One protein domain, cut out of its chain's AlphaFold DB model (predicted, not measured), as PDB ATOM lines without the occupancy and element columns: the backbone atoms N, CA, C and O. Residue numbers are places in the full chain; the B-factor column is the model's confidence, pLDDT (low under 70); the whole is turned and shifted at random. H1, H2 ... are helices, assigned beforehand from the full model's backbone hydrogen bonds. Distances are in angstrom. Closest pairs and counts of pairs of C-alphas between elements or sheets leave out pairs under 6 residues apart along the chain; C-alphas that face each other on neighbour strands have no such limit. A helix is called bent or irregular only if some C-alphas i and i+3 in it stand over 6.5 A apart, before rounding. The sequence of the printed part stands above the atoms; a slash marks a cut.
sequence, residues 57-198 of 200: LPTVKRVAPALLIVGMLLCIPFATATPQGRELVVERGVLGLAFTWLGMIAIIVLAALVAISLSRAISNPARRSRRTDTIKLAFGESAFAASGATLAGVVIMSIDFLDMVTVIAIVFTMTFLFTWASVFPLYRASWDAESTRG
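This is residues 57 to 198 of the 200 residues of an uncharacterized protein of Pseudoclavibacter endophyticus (UniProt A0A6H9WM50). Four long helices make a rod-shaped up-and-down bundle, each running against the one before; H1, H2b, H3 and H4 form a closed round of contacts, with some pairs clearly crossed. The short arm H2a makes a corner at one end, and residues 192 to 198 stick out at the other. The printed part has 142 residues with four named helices, H1 to H4 in chain order, and no named strand: all helix. It is only just loose, close to compact, with a radius of gyration of the C-alphas of 17.6 A and spans of 62 by 28 by 21 A.

H2, residues 83 to 122, was assigned as one helix by its hydrogen bonds but is bent: C-alphas 91 and 94 are 9.2 A apart, between arms H2a, residues 83 to 91, and H2b, residues 94 to 122. H2b touches H3, residues 133 to 156, closest at the C-alphas of Ala 112 and Ala 145, 4.2 A, a helical hairpin at a steep tilt of 44 degrees. H3 and H4, residues 161 to 197, form another, at 29 degrees, closest at the C-alphas of Ala 146 and Phe 172, 4.8 A. H1, residues 57 to 81, touches H2b, closest at the C-alphas of Gly 71 and Ile 105, 6.2 A, at 36 degrees, only just steep. With residues 59 to 67 alone H1 touches H4, closest at the C-alphas of Val 63 and Ser 182, 5.9 A. H1 and H2a touch only at the corner, about perpendicular at 90 degrees. H1 and H3 are apart. Every O i to N i+4 pair is within hydrogen-bond range in H2a, H2b and H3; in H1 17 of 21 are, in H4 29 of 33.

H2b is 41.8 A long, H2a 12.4 A, H3 34.3 A, H4 53.5 A and H1 36.3 A. H1 begins at C-alpha 57 (-10.835, 44.680, 34.128); H4 ends at C-alpha 197 (-9.543, 64.142, 19.068).

The C-alphas farthest apart, those of Glu 91 and Gly 198, are 62.9 A apart. The printed part has no cut and no long link. Mean pLDDT of the printed part is 76.3; 27 residues are under 70, among them 123 to 134 and 156 to 164.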
ATOM      1  N   LEU A  57     -11.589  45.858  34.516       73.94
ATOM      2  CA  LEU A  57     -10.835  44.680  34.128       73.94
ATOM      3  C   LEU A  57      -9.354  44.982  33.816       73.94
ATOM      4  O   LEU A  57      -8.502  44.314  34.400       73.94
ATOM      5  N   PRO A  58      -8.990  45.967  32.967       75.56
ATOM      6  CA  PRO A  58      -7.587  46.302  32.718       75.56
ATOM      7  C   PRO A  58      -6.881  46.887  33.944       75.56
ATOM      8  O   PRO A  58      -5.708  46.584  34.158       75.56
ATOM      9  N   THR A  59      -7.582  47.662  34.779       72.69
ATOM     10  CA  THR A  59      -7.005  48.190  36.027       72.69
ATOM     11  C   THR A  59      -6.638  47.040  36.968       72.69
ATOM     12  O   THR A  59      -5.490  46.924  37.392       72.69
ATOM     13  N   VAL A  60      -7.573  46.117  37.211       76.81
ATOM     14  CA  VAL A  60      -7.364  44.928  38.052       76.81
ATOM     15  C   VAL A  60      -6.269  44.030  37.477       76.81
ATOM     16  O   VAL A  60      -5.347  43.656  38.199       76.81
ATOM     17  N   LYS A  61      -6.317  43.733  36.169       82.31
ATOM     18  CA  LYS A  61      -5.323  42.893  35.478       82.31
ATOM     19  C   LYS A  61      -3.905  43.461  35.554       82.31
ATOM     20  O   LYS A  61      -2.958  42.693  35.426       82.31
ATOM     21  N   ARG A  62      -3.743  44.774  35.753       80.31
ATOM     22  CA  ARG A  62      -2.432  45.427  35.869       80.31
ATOM     23  C   ARG A  62      -1.973  45.573  37.318       80.31
ATOM     24  O   ARG A  62      -0.831  45.254  37.630       80.31
ATOM     25  N   VAL A  63      -2.868  46.024  38.195       75.06
ATOM     26  CA  VAL A  63      -2.568  46.337  39.600       75.06
ATOM     27  C   VAL A  63      -2.387  45.065  40.429       75.06
ATOM     28  O   VAL A  63      -1.424  44.960  41.186       75.06
ATOM     29  N   ALA A  64      -3.274  44.077  40.274       82.25
ATOM     30  CA  ALA A  64      -3.255  42.861  41.087       82.25
ATOM     31  C   ALA A  64      -1.946  42.052  40.963       82.25
ATOM     32  O   ALA A  64      -1.353  41.752  42.001       82.25
ATOM     33  N   PRO A  65      -1.431  41.722  39.756       84.25
ATOM     34  CA  PRO A  65      -0.170  40.991  39.655       84.25
ATOM     35  C   PRO A  65       1.022  41.829  40.121       84.25
ATOM     36  O   PRO A  65       1.935  41.273  40.723       84.25
ATOM     37  N   ALA A  66       1.012  43.149  39.906       82.94
ATOM     38  CA  ALA A  66       2.077  44.025  40.390       82.94
ATOM     39  C   ALA A  66       2.159  44.003  41.925       82.94
ATOM     40  O   ALA A  66       3.232  43.766  42.476       82.94
ATOM     41  N   LEU A  67       1.023  44.163  42.613       79.88
ATOM     42  CA  LEU A  67       0.955  44.082  44.073       79.88
ATOM     43  C   LEU A  67       1.330  42.690  44.597       79.88
ATOM     44  O   LEU A  67       2.044  42.595  45.592       79.88
ATOM     45  N   LEU A  68       0.907  41.617  43.919       85.12
ATOM     46  CA  LEU A  68       1.292  40.249  44.280       85.12
ATOM     47  C   LEU A  68       2.802  40.027  44.158       85.12
ATOM     48  O   LEU A  68       3.416  39.521  45.091       85.12
ATOM     49  N   ILE A  69       3.410  40.420  43.034       87.38
ATOM     50  CA  ILE A  69       4.850  40.254  42.794       87.38
ATOM     51  C   ILE A  69       5.646  41.033  43.836       87.38
ATOM     52  O   ILE A  69       6.541  40.482  44.468       87.38
ATOM     53  N   VAL A  70       5.303  42.302  44.045       84.00
ATOM     54  CA  VAL A  70       5.989  43.164  45.012       84.00
ATOM     55  C   VAL A  70       5.816  42.625  46.423       84.00
ATOM     56  O   VAL A  70       6.799  42.497  47.149       84.00
ATOM     57  N   GLY A  71       4.592  42.253  46.800       83.25
ATOM     58  CA  GLY A  71       4.315  41.633  48.089       83.25
ATOM     59  C   GLY A  71       5.161  40.379  48.294       83.25
ATOM     60  O   GLY A  71       5.777  40.217  49.344       83.25
ATOM     61  N   MET A  72       5.261  39.513  47.283       89.69
ATOM     62  CA  MET A  72       6.085  38.304  47.350       89.69
ATOM     63  C   MET A  72       7.580  38.616  47.433       89.69
ATOM     64  O   MET A  72       8.290  37.956  48.185       89.69
ATOM     65  N   LEU A  73       8.067  39.643  46.734       89.56
ATOM     66  CA  LEU A  73       9.461  40.084  46.845       89.56
ATOM     67  C   LEU A  73       9.791  40.585  48.255       89.56
ATOM     68  O   LEU A  73      10.898  40.342  48.730       89.56
ATOM     69  N   LEU A  74       8.832  41.205  48.953       86.62
ATOM     70  CA  LEU A  74       8.987  41.620  50.352       86.62
ATOM     71  C   LEU A  74       9.053  40.439  51.336       86.62
ATOM     72  O   LEU A  74       9.535  40.617  52.455       86.62
ATOM     73  N   CYS A  75       8.660  39.229  50.921       86.88
ATOM     74  CA  CYS A  75       8.817  38.018  51.732       86.88
ATOM     75  C   CYS A  75      10.292  37.727  52.036       86.88
ATOM     76  O   CYS A  75      10.626  37.312  53.142       86.88
ATOM     77  N   ILE A  76      11.185  37.978  51.072       90.94
ATOM     78  CA  ILE A  76      12.618  37.687  51.194       90.94
ATOM     79  C   ILE A  76      13.266  38.523  52.311       90.94
ATOM     80  O   ILE A  76      13.777  37.924  53.258       90.94
ATOM     81  N   PRO A  77      13.237  39.873  52.272       88.94
ATOM     82  CA  PRO A  77      13.817  40.675  53.339       88.94
ATOM     83  C   PRO A  77      13.088  40.467  54.667       88.94
ATOM     84  O   PRO A  77      13.741  40.507  55.705       88.94
ATOM     85  N   PHE A  78      11.780  40.181  54.669       84.81
ATOM     86  CA  PHE A  78      11.080  39.802  55.895       84.81
ATOM     87  C   PHE A  78      11.693  38.537  56.512       84.81
ATOM     88  O   PHE A  78      12.124  38.565  57.664       84.81
ATOM     89  N   ALA A  79      11.814  37.463  55.731       87.25
ATOM     90  CA  ALA A  79      12.351  36.183  56.175       87.25
ATOM     91  C   ALA A  79      13.811  36.273  56.649       87.25
ATOM     92  O   ALA A  79      14.187  35.590  57.598       87.25
ATOM     93  N   THR A  80      14.644  37.106  56.011       91.75
ATOM     94  CA  THR A  80      16.083  37.169  56.318       91.75
ATOM     95  C   THR A  80      16.445  38.248  57.336       91.75
ATOM     96  O   THR A  80      17.277  38.017  58.218       91.75
ATOM     97  N   ALA A  81      15.849  39.438  57.230       89.12
ATOM     98  CA  ALA A  81      16.256  40.601  58.015       89.12
ATOM     99  C   ALA A  81      15.534  40.685  59.367       89.12
ATOM    100  O   ALA A  81      16.121  41.179  60.331       89.12
ATOM    101  N   THR A  82      14.309  40.161  59.482       84.38
ATOM    102  CA  THR A  82      13.516  40.289  60.717       84.38
ATOM    103  C   THR A  82      13.664  39.075  61.643       84.38
ATOM    104  O   THR A  82      13.775  37.944  61.160       84.38
ATOM    105  N   PRO A  83      13.668  39.266  62.978       86.50
ATOM    106  CA  PRO A  83      13.625  38.154  63.925       86.50
ATOM    107  C   PRO A  83      12.375  37.283  63.755       86.50
ATOM    108  O   PRO A  83      12.514  36.065  63.682       86.50
ATOM    109  N   GLN A  84      11.193  37.898  63.600       84.12
ATOM    110  CA  GLN A  84       9.932  37.165  63.436       84.12
ATOM    111  C   GLN A  84       9.925  36.324  62.154       84.12
ATOM    112  O   GLN A  84       9.500  35.172  62.161       84.12
ATOM    113  N   GLY A  85      10.435  36.870  61.046       83.31
ATOM    114  CA  GLY A  85      10.543  36.137  59.788       83.31
ATOM    115  C   GLY A  85      11.447  34.914  59.908       83.31
ATOM    116  O   GLY A  85      11.066  33.834  59.461       83.31
ATOM    117  N   ARG A  86      12.602  35.045  60.573       90.31
ATOM    118  CA  ARG A  86      13.505  33.908  60.814       90.31
ATOM    119  C   ARG A  86      12.858  32.832  61.685       90.31
ATOM    120  O   ARG A  86      12.997  31.654  61.375       90.31
ATOM    121  N   GLU A  87      12.140  33.225  62.732       89.62
ATOM    122  CA  GLU A  87      11.412  32.296  63.603       89.62
ATOM    123  C   GLU A  87      10.337  31.521  62.829       89.62
ATOM    124  O   GLU A  87      10.303  30.293  62.880       89.62
ATOM    125  N   LEU A  88       9.547  32.211  62.002       84.44
ATOM    126  CA  LEU A  88       8.535  31.581  61.151       84.44
ATOM    127  C   LEU A  88       9.136  30.639  60.095       84.44
ATOM    128  O   LEU A  88       8.521  29.624  59.765       84.44
ATOM    129  N   VAL A  89      10.330  30.940  59.566       92.69
ATOM    130  CA  VAL A  89      11.057  30.020  58.672       92.69
ATOM    131  C   VAL A  89      11.467  28.749  59.413       92.69
ATOM    132  O   VAL A  89      11.375  27.667  58.835       92.69
ATOM    133  N   VAL A  90      11.910  28.856  60.667       95.50
ATOM    134  CA  VAL A  90      12.287  27.690  61.483       95.50
ATOM    135  C   VAL A  90      11.057  26.857  61.852       95.50
ATOM    136  O   VAL A  90      11.106  25.635  61.757       95.50
ATOM    137  N   GLU A  91       9.950  27.503  62.220       92.38
ATOM    138  CA  GLU A  91       8.720  26.832  62.656       92.38
ATOM    139  C   GLU A  91       7.976  26.147  61.496       92.38
ATOM    140  O   GLU A  91       7.570  24.990  61.601       92.38
ATOM    141  N   ARG A  92       7.779  26.856  60.376       88.81
ATOM    142  CA  ARG A  92       6.897  26.420  59.272       88.81
ATOM    143  C   ARG A  92       7.651  25.994  58.015       88.81
ATOM    144  O   ARG A  92       7.038  25.522  57.055       88.81
ATOM    145  N   GLY A  93       8.965  26.190  57.988       94.12
ATOM    146  CA  GLY A  93       9.771  26.065  56.782       94.12
ATOM    147  C   GLY A  93       9.542  27.213  55.792       94.12
ATOM    148  O   GLY A  93       8.575  27.976  55.865       94.12
ATOM    149  N   VAL A  94      10.425  27.302  54.795       91.38
ATOM    150  CA  VAL A  94      10.362  28.333  53.741       91.38
ATOM    151  C   VAL A  94       9.054  28.250  52.944       91.38
ATOM    152  O   VAL A  94       8.437  29.275  52.658       91.38
ATOM    153  N   LEU A  95       8.596  27.035  52.618       91.81
ATOM    154  CA  LEU A  95       7.344  26.832  51.877       91.81
ATOM    155  C   LEU A  95       6.116  27.237  52.702       91.81
ATOM    156  O   LEU A  95       5.229  27.905  52.173       91.81
ATOM    157  N   GLY A  96       6.066  26.881  53.990       85.00
ATOM    158  CA  GLY A  96       4.954  27.248  54.869       85.00
ATOM    159  C   GLY A  96       4.844  28.761  55.069       85.00
ATOM    160  O   GLY A  96       3.740  29.316  55.019       85.00
ATOM    161  N   LEU A  97       5.986  29.446  55.202       85.25
ATOM    162  CA  LEU A  97       6.030  30.907  55.217       85.25
ATOM    163  C   LEU A  97       5.518  31.489  53.895       85.25
ATOM    164  O   LEU A  97       4.643  32.349  53.922       85.25
ATOM    165  N   ALA A  98       6.002  30.996  52.751       87.25
ATOM    166  CA  ALA A  98       5.595  31.491  51.438       87.25
ATOM    167  C   ALA A  98       4.079  31.356  51.199       87.25
ATOM    168  O   ALA A  98       3.462  32.295  50.704       87.25
ATOM    169  N   PHE A  99       3.457  30.238  51.594       89.25
ATOM    170  CA  PHE A  99       2.002  30.061  51.483       89.25
ATOM    171  C   PHE A  99       1.218  31.000  52.403       89.25
ATOM    172  O   PHE A  99       0.244  31.611  51.964       89.25
ATOM    173  N   THR A 100       1.653  31.144  53.659       83.81
ATOM    174  CA  THR A 100       1.018  32.067  54.616       83.81
ATOM    175  C   THR A 100       1.113  33.508  54.107       83.81
ATOM    176  O   THR A 100       0.132  34.251  54.113       83.81
ATOM    177  N   TRP A 101       2.289  33.881  53.602       86.56
ATOM    178  CA  TRP A 101       2.579  35.198  53.049       86.56
ATOM    179  C   TRP A 101       1.743  35.490  51.800       86.56
ATOM    180  O   TRP A 101       1.109  36.539  51.710       86.56
ATOM    181  N   LEU A 102       1.670  34.534  50.868       86.94
ATOM    182  CA  LEU A 102       0.836  34.636  49.674       86.94
ATOM    183  C   LEU A 102      -0.644  34.812  50.033       86.94
ATOM    184  O   LEU A 102      -1.308  35.673  49.459       86.94
ATOM    185  N   GLY A 103      -1.154  34.030  50.992       84.31
ATOM    186  CA  GLY A 103      -2.533  34.144  51.469       84.31
ATOM    187  C   GLY A 103      -2.831  35.528  52.046       84.31
ATOM    188  O   GLY A 103      -3.830  36.148  51.687       84.31
ATOM    189  N   MET A 104      -1.923  36.053  52.870       83.31
ATOM    190  CA  MET A 104      -2.030  37.402  53.423       83.31
ATOM    191  C   MET A 104      -2.050  38.474  52.323       83.31
ATOM    192  O   MET A 104      -2.946  39.316  52.314       83.31
ATOM    193  N   ILE A 105      -1.120  38.427  51.360       82.56
ATOM    194  CA  ILE A 105      -1.098  39.391  50.246       82.56
ATOM    195  C   ILE A 105      -2.378  39.287  49.419       82.56
ATOM    196  O   ILE A 105      -2.944  40.313  49.052       82.56
ATOM    197  N   ALA A 106      -2.862  38.076  49.136       83.69
ATOM    198  CA  ALA A 106      -4.089  37.884  48.371       83.69
ATOM    199  C   ALA A 106      -5.293  38.557  49.048       83.69
ATOM    200  O   ALA A 106      -6.079  39.216  48.369       83.69
ATOM    201  N   ILE A 107      -5.403  38.466  50.379       82.06
ATOM    202  CA  ILE A 107      -6.458  39.150  51.142       82.06
ATOM    203  C   ILE A 107      -6.284  40.672  51.080       82.06
ATOM    204  O   ILE A 107      -7.258  41.385  50.841       82.06
ATOM    205  N   ILE A 108      -5.058  41.178  51.240       78.25
ATOM    206  CA  ILE A 108      -4.758  42.617  51.155       78.25
ATOM    207  C   ILE A 108      -5.120  43.170  49.770       78.25
ATOM    208  O   ILE A 108      -5.768  44.212  49.661       78.25
ATOM    209  N   VAL A 109      -4.750  42.456  48.704       80.88
ATOM    210  CA  VAL A 109      -5.087  42.821  47.324       80.88
ATOM    211  C   VAL A 109      -6.599  42.792  47.123       80.88
ATOM    212  O   VAL A 109      -7.149  43.744  46.577       80.88
ATOM    213  N   LEU A 110      -7.294  41.757  47.602       81.31
ATOM    214  CA  LEU A 110      -8.752  41.678  47.510       81.31
ATOM    215  C   LEU A 110      -9.424  42.860  48.225       81.31
ATOM    216  O   LEU A 110     -10.323  43.479  47.662       81.31
ATOM    217  N   ALA A 111      -8.952  43.226  49.419       76.19
ATOM    218  CA  ALA A 111      -9.456  44.376  50.166       76.19
ATOM    219  C   ALA A 111      -9.227  45.698  49.418       76.19
ATOM    220  O   ALA A 111     -10.141  46.519  49.335       76.19
ATOM    221  N   ALA A 112      -8.050  45.886  48.814       75.44
ATOM    222  CA  ALA A 112      -7.766  47.046  47.971       75.44
ATOM    223  C   ALA A 112      -8.709  47.115  46.756       75.44
ATOM    224  O   ALA A 112      -9.246  48.179  46.449       75.44
ATOM    225  N   LEU A 113      -8.973  45.983  46.096       78.56
ATOM    226  CA  LEU A 113      -9.896  45.915  44.960       78.56
ATOM    227  C   LEU A 113     -11.347  46.205  45.363       78.56
ATOM    228  O   LEU A 113     -12.049  46.925  44.652       78.56
ATOM    229  N   VAL A 114     -11.794  45.692  46.511       79.50
ATOM    230  CA  VAL A 114     -13.125  45.994  47.060       79.50
ATOM    231  C   VAL A 114     -13.232  47.478  47.399       79.50
ATOM    232  O   VAL A 114     -14.230  48.107  47.056       79.50
ATOM    233  N   ALA A 115     -12.193  48.063  47.995       75.00
ATOM    234  CA  ALA A 115     -12.144  49.485  48.310       75.00
ATOM    235  C   ALA A 115     -12.252  50.347  47.036       75.00
ATOM    236  O   ALA A 115     -13.062  51.271  46.988       75.00
ATOM    237  N   ILE A 116     -11.518  49.998  45.974       73.62
ATOM    238  CA  ILE A 116     -11.626  50.643  44.653       73.62
ATOM    239  C   ILE A 116     -13.035  50.483  44.063       73.62
ATOM    240  O   ILE A 116     -13.607  51.419  43.505       73.62
ATOM    241  N   SER A 117     -13.629  49.299  44.195       75.62
ATOM    242  CA  SER A 117     -14.983  49.041  43.699       75.62
ATOM    243  C   SER A 117     -16.019  49.896  44.421       75.62
ATOM    244  O   SER A 117     -16.897  50.486  43.791       75.62
ATOM    245  N   LEU A 118     -15.876  50.018  45.740       75.62
ATOM    246  CA  LEU A 118     -16.772  50.792  46.583       75.62
ATOM    247  C   LEU A 118     -16.616  52.298  46.344       75.62
ATOM    248  O   LEU A 118     -17.619  53.002  46.245       75.62
ATOM    249  N   SER A 119     -15.386  52.797  46.175       70.25
ATOM    250  CA  SER A 119     -15.152  54.206  45.843       70.25
ATOM    251  C   SER A 119     -15.810  54.577  44.512       70.25
ATOM    252  O   SER A 119     -16.426  55.638  44.413       70.25
ATOM    253  N   ARG A 120     -15.775  53.679  43.520       68.94
ATOM    254  CA  ARG A 120     -16.463  53.843  42.229       68.94
ATOM    255  C   ARG A 120     -17.983  53.716  42.328       68.94
ATOM    256  O   ARG A 120     -18.672  54.380  41.561       68.94
ATOM    257  N   ALA A 121     -18.511  52.897  43.235       70.62
ATOM    258  CA  ALA A 121     -19.955  52.793  43.461       70.62
ATOM    259  C   ALA A 121     -20.521  54.048  44.148       70.62
ATOM    260  O   ALA A 121     -21.598  54.512  43.798       70.62
ATOM    261  N   ILE A 122     -19.774  54.619  45.101       70.69
ATOM    262  CA  ILE A 122     -20.178  55.823  45.847       70.69
ATOM    263  C   ILE A 122     -19.946  57.094  45.017       70.69
ATOM    264  O   ILE A 122     -20.700  58.061  45.124       70.69
ATOM    265  N   SER A 123     -18.920  57.095  44.161       62.97
ATOM    266  CA  SER A 123     -18.673  58.169  43.195       62.97
ATOM    267  C   SER A 123     -19.667  58.056  42.036       62.97
ATOM    268  O   SER A 123     -19.333  57.576  40.953       62.97
ATOM    269  N   ASN A 124     -20.908  58.465  42.302       54.47
ATOM    270  CA  ASN A 124     -21.986  58.616  41.326       54.47
ATOM    271  C   ASN A 124     -21.534  59.482  40.120       54.47
ATOM    272  O   ASN A 124     -20.662  60.342  40.285       54.47
ATOM    273  N   PRO A 125     -22.140  59.326  38.925       48.03
ATOM    274  CA  PRO A 125     -21.659  59.876  37.647       48.03
ATOM    275  C   PRO A 125     -21.770  61.408  37.483       48.03
ATOM    276  O   PRO A 125     -21.604  61.921  36.388       48.03
ATOM    277  N   ALA A 126     -22.014  62.177  38.545       40.44
ATOM    278  CA  ALA A 126     -22.455  63.573  38.452       40.44
ATOM    279  C   ALA A 126     -21.362  64.642  38.664       40.44
ATOM    280  O   ALA A 126     -21.683  65.793  38.958       40.44
ATOM    281  N   ARG A 127     -20.064  64.318  38.576       47.75
ATOM    282  CA  ARG A 127     -19.010  65.336  38.758       47.75
ATOM    283  C   ARG A 127     -18.151  65.521  37.520       47.75
ATOM    284  O   ARG A 127     -17.109  64.888  37.382       47.75
ATOM    285  N   ARG A 128     -18.590  66.489  36.708       49.72
ATOM    286  CA  ARG A 128     -17.783  67.448  35.933       49.72
ATOM    287  C   ARG A 128     -16.331  67.460  36.422       49.72
ATOM    288  O   ARG A 128     -16.018  68.105  37.424       49.72
ATOM    289  N   SER A 129     -15.456  66.701  35.772       46.47
ATOM    290  CA  SER A 129     -14.043  66.650  36.148       46.47
ATOM    291  C   SER A 129     -13.290  67.660  35.304       46.47
ATOM    292  O   SER A 129     -13.070  67.457  34.113       46.47
ATOM    293  N   ARG A 130     -12.886  68.779  35.913       53.59
ATOM    294  CA  ARG A 130     -11.907  69.669  35.275       53.59
ATOM    295  C   ARG A 130     -10.580  68.918  35.159       53.59
ATOM    296  O   ARG A 130     -10.276  68.054  35.971       53.59
ATOM    297  N   ARG A 131      -9.725  69.333  34.222       48.81
ATOM    298  CA  ARG A 131      -8.328  68.877  34.022       48.81
ATOM    299  C   ARG A 131      -7.501  68.681  35.312       48.81
ATOM    300  O   ARG A 131      -6.559  67.898  35.326       48.81
ATOM    301  N   THR A 132      -7.831  69.391  36.392       54.47
ATOM    302  CA  THR A 132      -7.180  69.306  37.711       54.47
ATOM    303  C   THR A 132      -7.681  68.151  38.591       54.47
ATOM    304  O   THR A 132      -7.093  67.883  39.639       54.47
ATOM    305  N   ASP A 133      -8.765  67.481  38.205       64.12
ATOM    306  CA  ASP A 133      -9.444  66.477  39.018       64.12
ATOM    307  C   ASP A 133      -9.007  65.045  38.690       64.12
ATOM    308  O   ASP A 133      -9.073  64.208  39.582       64.12
ATOM    309  N   THR A 134      -8.425  64.755  37.519       65.06
ATOM    310  CA  THR A 134      -7.860  63.421  37.205       65.06
ATOM    311  C   THR A 134      -6.748  63.011  38.170       65.06
ATOM    312  O   THR A 134      -6.728  61.879  38.651       65.06
ATOM    313  N   ILE A 135      -5.855  63.940  38.524       70.75
ATOM    314  CA  ILE A 135      -4.801  63.708  39.527       70.75
ATOM    315  C   ILE A 135      -5.427  63.428  40.901       70.75
ATOM    316  O   ILE A 135      -4.996  62.517  41.603       70.75
ATOM    317  N   LYS A 136      -6.473  64.174  41.279       72.06
ATOM    318  CA  LYS A 136      -7.171  63.991  42.562       72.06
ATOM    319  C   LYS A 136      -7.970  62.689  42.611       72.06
ATOM    320  O   LYS A 136      -8.034  62.072  43.667       72.06
ATOM    321  N   LEU A 137      -8.545  62.266  41.489       69.31
ATOM    322  CA  LEU A 137      -9.270  61.005  41.337       69.31
ATOM    323  C   LEU A 137      -8.327  59.816  41.495       69.31
ATOM    324  O   LEU A 137      -8.559  58.980  42.364       69.31
ATOM    325  N   ALA A 138      -7.215  59.802  40.755       71.38
ATOM    326  CA  ALA A 138      -6.178  58.787  40.924       71.38
ATOM    327  C   ALA A 138      -5.638  58.768  42.367       71.38
ATOM    328  O   ALA A 138      -5.325  57.705  42.905       71.38
ATOM    329  N   PHE A 139      -5.571  59.936  43.020       79.38
ATOM    330  CA  PHE A 139      -5.051  60.073  44.384       79.38
ATOM    331  C   PHE A 139      -6.033  59.485  45.383       79.38
ATOM    332  O   PHE A 139      -5.648  58.673  46.220       79.38
ATOM    333  N   GLY A 140      -7.305  59.865  45.261       76.88
ATOM    334  CA  GLY A 140      -8.391  59.359  46.086       76.88
ATOM    335  C   GLY A 140      -8.535  57.849  45.952       76.88
ATOM    336  O   GLY A 140      -8.598  57.161  46.962       76.88
ATOM    337  N   GLU A 141      -8.499  57.319  44.729       75.38
ATOM    338  CA  GLU A 141      -8.595  55.879  44.472       75.38
ATOM    339  C   GLU A 141      -7.407  55.115  45.080       75.38
ATOM    340  O   GLU A 141      -7.598  54.092  45.738       75.38
ATOM    341  N   SER A 142      -6.196  55.669  44.970       76.25
ATOM    342  CA  SER A 142      -4.990  55.096  45.581       76.25
ATOM    343  C   SER A 142      -5.021  55.156  47.109       76.25
ATOM    344  O   SER A 142      -4.651  54.190  47.775       76.25
ATOM    345  N   ALA A 143      -5.489  56.265  47.687       78.12
ATOM    346  CA  ALA A 143      -5.625  56.433  49.132       78.12
ATOM    347  C   ALA A 143      -6.705  55.509  49.710       78.12
ATOM    348  O   ALA A 143      -6.525  54.946  50.790       78.12
ATOM    349  N   PHE A 144      -7.802  55.301  48.981       77.94
ATOM    350  CA  PHE A 144      -8.883  54.408  49.390       77.94
ATOM    351  C   PHE A 144      -8.439  52.940  49.329       77.94
ATOM    352  O   PHE A 144      -8.648  52.195  50.286       77.94
ATOM    353  N   ALA A 145      -7.738  52.550  48.258       74.94
ATOM    354  CA  ALA A 145      -7.107  51.236  48.137       74.94
ATOM    355  C   ALA A 145      -6.117  50.972  49.282       74.94
ATOM    356  O   ALA A 145      -6.176  49.928  49.933       74.94
ATOM    357  N   ALA A 146      -5.250  51.947  49.575       76.75
ATOM    358  CA  ALA A 146      -4.291  51.869  50.669       76.75
ATOM    359  C   ALA A 146      -4.967  51.764  52.040       76.75
ATOM    360  O   ALA A 146      -4.546  50.960  52.871       76.75
ATOM    361  N   SER A 147      -6.047  52.512  52.264       76.81
ATOM    362  CA  SER A 147      -6.838  52.447  53.498       76.81
ATOM    363  C   SER A 147      -7.470  51.066  53.691       76.81
ATOM    364  O   SER A 147      -7.363  50.490  54.771       76.81
ATOM    365  N   GLY A 148      -8.067  50.497  52.637       75.31
ATOM    366  CA  GLY A 148      -8.658  49.155  52.673       75.31
ATOM    367  C   GLY A 148      -7.626  48.057  52.940       75.31
ATOM    368  O   GLY A 148      -7.832  47.208  53.806       75.31
ATOM    369  N   ALA A 149      -6.480  48.119  52.255       73.19
ATOM    370  CA  ALA A 149      -5.346  47.222  52.477       73.19
ATOM    371  C   ALA A 149      -4.807  47.298  53.912       73.19
ATOM    372  O   ALA A 149      -4.517  46.275  54.529       73.19
ATOM    373  N   THR A 150      -4.711  48.510  54.455       77.38
ATOM    374  CA  THR A 150      -4.243  48.757  55.821       77.38
ATOM    375  C   THR A 150      -5.215  48.192  56.849       77.38
ATOM    376  O   THR A 150      -4.789  47.503  57.770       77.38
ATOM    377  N   LEU A 151      -6.520  48.422  56.673       75.19
ATOM    378  CA  LEU A 151      -7.552  47.886  57.561       75.19
ATOM    379  C   LEU A 151      -7.528  46.352  57.577       75.19
ATOM    380  O   LEU A 151      -7.543  45.749  58.647       75.19
ATOM    381  N   ALA A 152      -7.423  45.719  56.405       73.88
ATOM    382  CA  ALA A 152      -7.274  44.269  56.306       73.88
ATOM    383  C   ALA A 152      -5.983  43.779  56.982       73.88
ATOM    384  O   ALA A 152      -6.015  42.797  57.721       73.88
ATOM    385  N   GLY A 153      -4.867  44.487  56.784       69.62
ATOM    386  CA  GLY A 153      -3.593  44.191  57.437       69.62
ATOM    387  C   GLY A 153      -3.691  44.225  58.962       69.62
ATOM    388  O   GLY A 153      -3.268  43.277  59.612       69.62
ATOM    389  N   VAL A 154      -4.323  45.258  59.529       71.94
ATOM    390  CA  VAL A 154      -4.534  45.394  60.983       71.94
ATOM    391  C   VAL A 154      -5.408  44.273  61.541       71.94
ATOM    392  O   VAL A 154      -5.116  43.750  62.608       71.94
ATOM    393  N   VAL A 155      -6.460  43.867  60.825       71.75
ATOM    394  CA  VAL A 155      -7.345  42.775  61.272       71.75
ATOM    395  C   VAL A 155      -6.625  41.423  61.280       71.75
ATOM    396  O   VAL A 155      -6.901  40.584  62.133       71.75
ATOM    397  N   ILE A 156      -5.708  41.196  60.337       67.31
ATOM    398  CA  ILE A 156      -4.956  39.938  60.222       67.31
ATOM    399  C   ILE A 156      -3.788  39.892  61.217       67.31
ATOM    400  O   ILE A 156      -3.397  38.816  61.672       67.31
ATOM    401  N   MET A 157      -3.215  41.047  61.547       66.69
ATOM    402  CA  MET A 157      -2.004  41.156  62.344       66.69
ATOM    403  C   MET A 157      -2.314  41.503  63.806       66.69
ATOM    404  O   MET A 157      -2.458  42.669  64.164       66.69
ATOM    405  N   SER A 158      -2.339  40.493  64.680       60.78
ATOM    406  CA  SER A 158      -2.282  40.688  66.138       60.78
ATOM    407  C   SER A 158      -0.874  41.139  66.549       60.78
ATOM    408  O   SER A 158      -0.042  40.309  66.908       60.78
ATOM    409  N   ILE A 159      -0.580  42.436  66.434       58.88
ATOM    410  CA  ILE A 159       0.746  43.022  66.701       58.88
ATOM    411  C   ILE A 159       0.658  44.071  67.820       58.88
ATOM    412  O   ILE A 159      -0.341  44.781  67.941       58.88
ATOM    413  N   ASP A 160       1.722  44.182  68.621       62.69
ATOM    414  CA  ASP A 160       1.904  45.229  69.631       62.69
ATOM    415  C   ASP A 160       1.796  46.648  69.040       62.69
ATOM    416  O   ASP A 160       2.228  46.928  67.923       62.69
ATOM    417  N   PHE A 161       1.257  47.589  69.817       51.31
ATOM    418  CA  PHE A 161       0.844  48.918  69.340       51.31
ATOM    419  C   PHE A 161       1.946  49.735  68.622       51.31
ATOM    420  O   PHE A 161       1.662  50.442  67.656       51.31
ATOM    421  N   LEU A 162       3.206  49.636  69.065       50.25
ATOM    422  CA  LEU A 162       4.344  50.360  68.472       50.25
ATOM    423  C   LEU A 162       4.774  49.783  67.113       50.25
ATOM    424  O   LEU A 162       5.059  50.540  66.180       50.25
ATOM    425  N   ASP A 163       4.742  48.458  66.972       65.19
ATOM    426  CA  ASP A 163       4.967  47.796  65.685       65.19
ATOM    427  C   ASP A 163       3.756  47.986  64.758       65.19
ATOM    428  O   ASP A 163       3.922  48.164  63.550       65.19
ATOM    429  N   MET A 164       2.545  48.073  65.317       68.12
ATOM    430  CA  MET A 164       1.309  48.286  64.563       68.12
ATOM    431  C   MET A 164       1.341  49.587  63.750       68.12
ATOM    432  O   MET A 164       1.019  49.569  62.564       68.12
ATOM    433  N   VAL A 165       1.767  50.713  64.339       71.19
ATOM    434  CA  VAL A 165       1.827  52.012  63.633       71.19
ATOM    435  C   VAL A 165       2.817  51.972  62.468       71.19
ATOM    436  O   VAL A 165       2.519  52.470  61.379       71.19
ATOM    437  N   THR A 166       3.977  51.351  62.671       70.00
ATOM    438  CA  THR A 166       5.017  51.238  61.639       70.00
ATOM    439  C   THR A 166       4.551  50.348  60.489       70.00
ATOM    440  O   THR A 166       4.684  50.717  59.321       70.00
ATOM    441  N   VAL A 167       3.936  49.207  60.806       69.56
ATOM    442  CA  VAL A 167       3.372  48.284  59.815       69.56
ATOM    443  C   VAL A 167       2.242  48.949  59.030       69.56
ATOM    444  O   VAL A 167       2.246  48.893  57.803       69.56
ATOM    445  N   ILE A 168       1.328  49.651  59.708       77.12
ATOM    446  CA  ILE A 168       0.260  50.442  59.081       77.12
ATOM    447  C   ILE A 168       0.841  51.453  58.095       77.12
ATOM    448  O   ILE A 168       0.413  51.504  56.943       77.12
ATOM    449  N   ALA A 169       1.836  52.235  58.521       76.06
ATOM    450  CA  ALA A 169       2.436  53.265  57.683       76.06
ATOM    451  C   ALA A 169       3.112  52.664  56.443       76.06
ATOM    452  O   ALA A 169       2.949  53.193  55.342       76.06
ATOM    453  N   ILE A 170       3.824  51.542  56.592       77.81
ATOM    454  CA  ILE A 170       4.493  50.857  55.478       77.81
ATOM    455  C   ILE A 170       3.468  50.249  54.516       77.81
ATOM    456  O   ILE A 170       3.566  50.482  53.311       77.81
ATOM    457  N   VAL A 171       2.475  49.510  55.023       76.44
ATOM    458  CA  VAL A 171       1.426  48.873  54.208       76.44
ATOM    459  C   VAL A 171       0.627  49.927  53.451       76.44
ATOM    460  O   VAL A 171       0.425  49.788  52.241       76.44
ATOM    461  N   PHE A 172       0.232  51.007  54.129       80.75
ATOM    462  CA  PHE A 172      -0.461  52.127  53.507       80.75
ATOM    463  C   PHE A 172       0.401  52.766  52.417       80.75
ATOM    464  O   PHE A 172      -0.032  52.864  51.273       80.75
ATOM    465  N   THR A 173       1.637  53.157  52.744       81.00
ATOM    466  CA  THR A 173       2.527  53.869  51.814       81.00
ATOM    467  C   THR A 173       2.849  53.019  50.591       81.00
ATOM    468  O   THR A 173       2.765  53.510  49.468       81.00
ATOM    469  N   MET A 174       3.161  51.734  50.776       77.44
ATOM    470  CA  MET A 174       3.446  50.823  49.666       77.44
ATOM    471  C   MET A 174       2.215  50.621  48.789       77.44
ATOM    472  O   MET A 174       2.295  50.809  47.576       77.44
ATOM    473  N   THR A 175       1.062  50.310  49.384       78.50
ATOM    474  CA  THR A 175      -0.174  50.112  48.615       78.50
ATOM    475  C   THR A 175      -0.562  51.383  47.869       78.50
ATOM    476  O   THR A 175      -0.932  51.318  46.696       78.50
ATOM    477  N   PHE A 176      -0.422  52.541  48.514       81.06
ATOM    478  CA  PHE A 176      -0.686  53.839  47.913       81.06
ATOM    479  C   PHE A 176       0.227  54.084  46.709       81.06
ATOM    480  O   PHE A 176      -0.274  54.310  45.610       81.06
ATOM    481  N   LEU A 177       1.548  53.992  46.887       82.69
ATOM    482  CA  LEU A 177       2.521  54.265  45.826       82.69
ATOM    483  C   LEU A 177       2.372  53.298  44.649       82.69
ATOM    484  O   LEU A 177       2.446  53.729  43.500       82.69
ATOM    485  N   PHE A 178       2.120  52.012  44.906       77.06
ATOM    486  CA  PHE A 178       1.926  51.023  43.843       77.06
ATOM    487  C   PHE A 178       0.607  51.195  43.101       77.06
ATOM    488  O   PHE A 178       0.582  51.104  41.869       77.06
ATOM    489  N   THR A 179      -0.480  51.470  43.823       77.75
ATOM    490  CA  THR A 179      -1.778  51.757  43.199       77.75
ATOM    491  C   THR A 179      -1.667  53.024  42.364       77.75
ATOM    492  O   THR A 179      -2.016  53.006  41.188       77.75
ATOM    493  N   TRP A 180      -1.056  54.073  42.913       79.69
ATOM    494  CA  TRP A 180      -0.796  55.321  42.208       79.69
ATOM    495  C   TRP A 180       0.029  55.099  40.942       79.69
ATOM    496  O   TRP A 180      -0.397  55.488  39.858       79.69
ATOM    497  N   ALA A 181       1.172  54.414  41.041       79.69
ATOM    498  CA  ALA A 181       2.044  54.132  39.903       79.69
ATOM    499  C   ALA A 181       1.356  53.302  38.805       79.69
ATOM    500  O   ALA A 181       1.729  53.403  37.638       79.69
ATOM    501  N   SER A 182       0.350  52.503  39.160       75.94
ATOM    502  CA  SER A 182      -0.391  51.656  38.219       75.94
ATOM    503  C   SER A 182      -1.601  52.360  37.602       75.94
ATOM    504  O   SER A 182      -1.899  52.160  36.424       75.94
ATOM    505  N   VAL A 183      -2.296  53.179  38.391       75.06
ATOM    506  CA  VAL A 183      -3.539  53.865  38.017       75.06
ATOM    507  C   VAL A 183      -3.246  55.178  37.295       75.06
ATOM    508  O   VAL A 183      -3.862  55.472  36.273       75.06
ATOM    509  N   PHE A 184      -2.254  55.944  37.752       79.69
ATOM    510  CA  PHE A 184      -1.898  57.235  37.165       79.69
ATOM    511  C   PHE A 184      -1.583  57.169  35.655       79.69
ATOM    512  O   PHE A 184      -2.104  58.002  34.912       79.69
ATOM    513  N   PRO A 185      -0.823  56.179  35.138       79.25
ATOM    514  CA  PRO A 185      -0.592  56.057  33.700       79.25
ATOM    515  C   PRO A 185      -1.864  55.779  32.894       79.25
ATOM    516  O   PRO A 185      -1.941  56.199  31.744       79.25
ATOM    517  N   LEU A 186      -2.858  55.089  33.471       78.50
ATOM    518  CA  LEU A 186      -4.136  54.826  32.799       78.50
ATOM    519  C   LEU A 186      -4.931  56.122  32.630       78.50
ATOM    520  O   LEU A 186      -5.395  56.407  31.531       78.50
ATOM    521  N   TYR A 187      -5.000  56.934  33.687       74.19
ATOM    522  CA  TYR A 187      -5.609  58.267  33.634       74.19
ATOM    523  C   TYR A 187      -4.876  59.217  32.682       74.19
ATOM    524  O   TYR A 187      -5.493  60.072  32.053       74.19
ATOM    525  N   ARG A 188      -3.551  59.083  32.564       79.00
ATOM    526  CA  ARG A 188      -2.769  59.868  31.606       79.00
ATOM    527  C   ARG A 188      -3.022  59.429  30.161       79.00
ATOM    528  O   ARG A 188      -3.158  60.279  29.293       79.00
ATOM    529  N   ALA A 189      -3.109  58.126  29.906       78.56
ATOM    530  CA  ALA A 189      -3.355  57.603  28.565       78.56
ATOM    531  C   ALA A 189      -4.751  57.978  28.038       78.56
ATOM    532  O   ALA A 189      -4.875  58.334  26.868       78.56
ATOM    533  N   SER A 190      -5.783  57.940  28.890       72.38
ATOM    534  CA  SER A 190      -7.123  58.412  28.510       72.38
ATOM    535  C   SER A 190      -7.128  59.911  28.212       72.38
ATOM    536  O   SER A 190      -7.711  60.339  27.222       72.38
ATOM    537  N   TRP A 191      -6.395  60.698  29.004       73.00
ATOM    538  CA  TRP A 191      -6.215  62.125  28.752       73.00
ATOM    539  C   TRP A 191      -5.548  62.417  27.398       73.00
ATOM    540  O   TRP A 191      -6.037  63.248  26.631       73.00
ATOM    541  N   ASP A 192      -4.433  61.746  27.099       78.69
ATOM    542  CA  ASP A 192      -3.692  61.966  25.856       78.69
ATOM    543  C   ASP A 192      -4.568  61.615  24.636       78.69
ATOM    544  O   ASP A 192      -4.591  62.372  23.665       78.69
ATOM    545  N   ALA A 193      -5.367  60.543  24.721       76.50
ATOM    546  CA  ALA A 193      -6.320  60.160  23.679       76.50
ATOM    547  C   ALA A 193      -7.383  61.245  23.418       76.50
ATOM    548  O   ALA A 193      -7.619  61.590  22.258       76.50
ATOM    549  N   GLU A 194      -7.964  61.840  24.463       69.94
ATOM    550  CA  GLU A 194      -8.952  62.922  24.321       69.94
ATOM    551  C   GLU A 194      -8.333  64.173  23.682       69.94
ATOM    552  O   GLU A 194      -8.894  64.765  22.763       69.94
ATOM    553  N   SER A 195      -7.113  64.536  24.098       75.25
ATOM    554  CA  SER A 195      -6.424  65.726  23.583       75.25
ATOM    555  C   SER A 195      -6.125  65.662  22.080       75.25
ATOM    556  O   SER A 195      -6.002  66.700  21.430       75.25
ATOM    557  N   THR A 196      -6.042  64.451  21.517       79.44
ATOM    558  CA  THR A 196      -5.812  64.235  20.082       79.44
ATOM    559  C   THR A 196      -7.079  64.263  19.231       79.44
ATOM    560  O   THR A 196      -6.966  64.406  18.015       79.44
ATOM    561  N   ARG A 197      -8.277  64.157  19.826       72.62
ATOM    562  CA  ARG A 197      -9.543  64.142  19.068       72.62
ATOM    563  C   ARG A 197      -9.999  65.518  18.586       72.62
ATOM    564  O   ARG A 197     -10.781  65.576  17.643       72.62
ATOM    565  N   GLY A 198      -9.449  66.598  19.146       57.81
ATOM    566  CA  GLY A 198      -9.839  67.971  18.819       57.81
ATOM    567  C   GLY A 198     -11.272  68.303  19.265       57.81
ATOM    568  O   GLY A 198     -12.065  67.397  19.510       57.81
TER     569      GLY A 198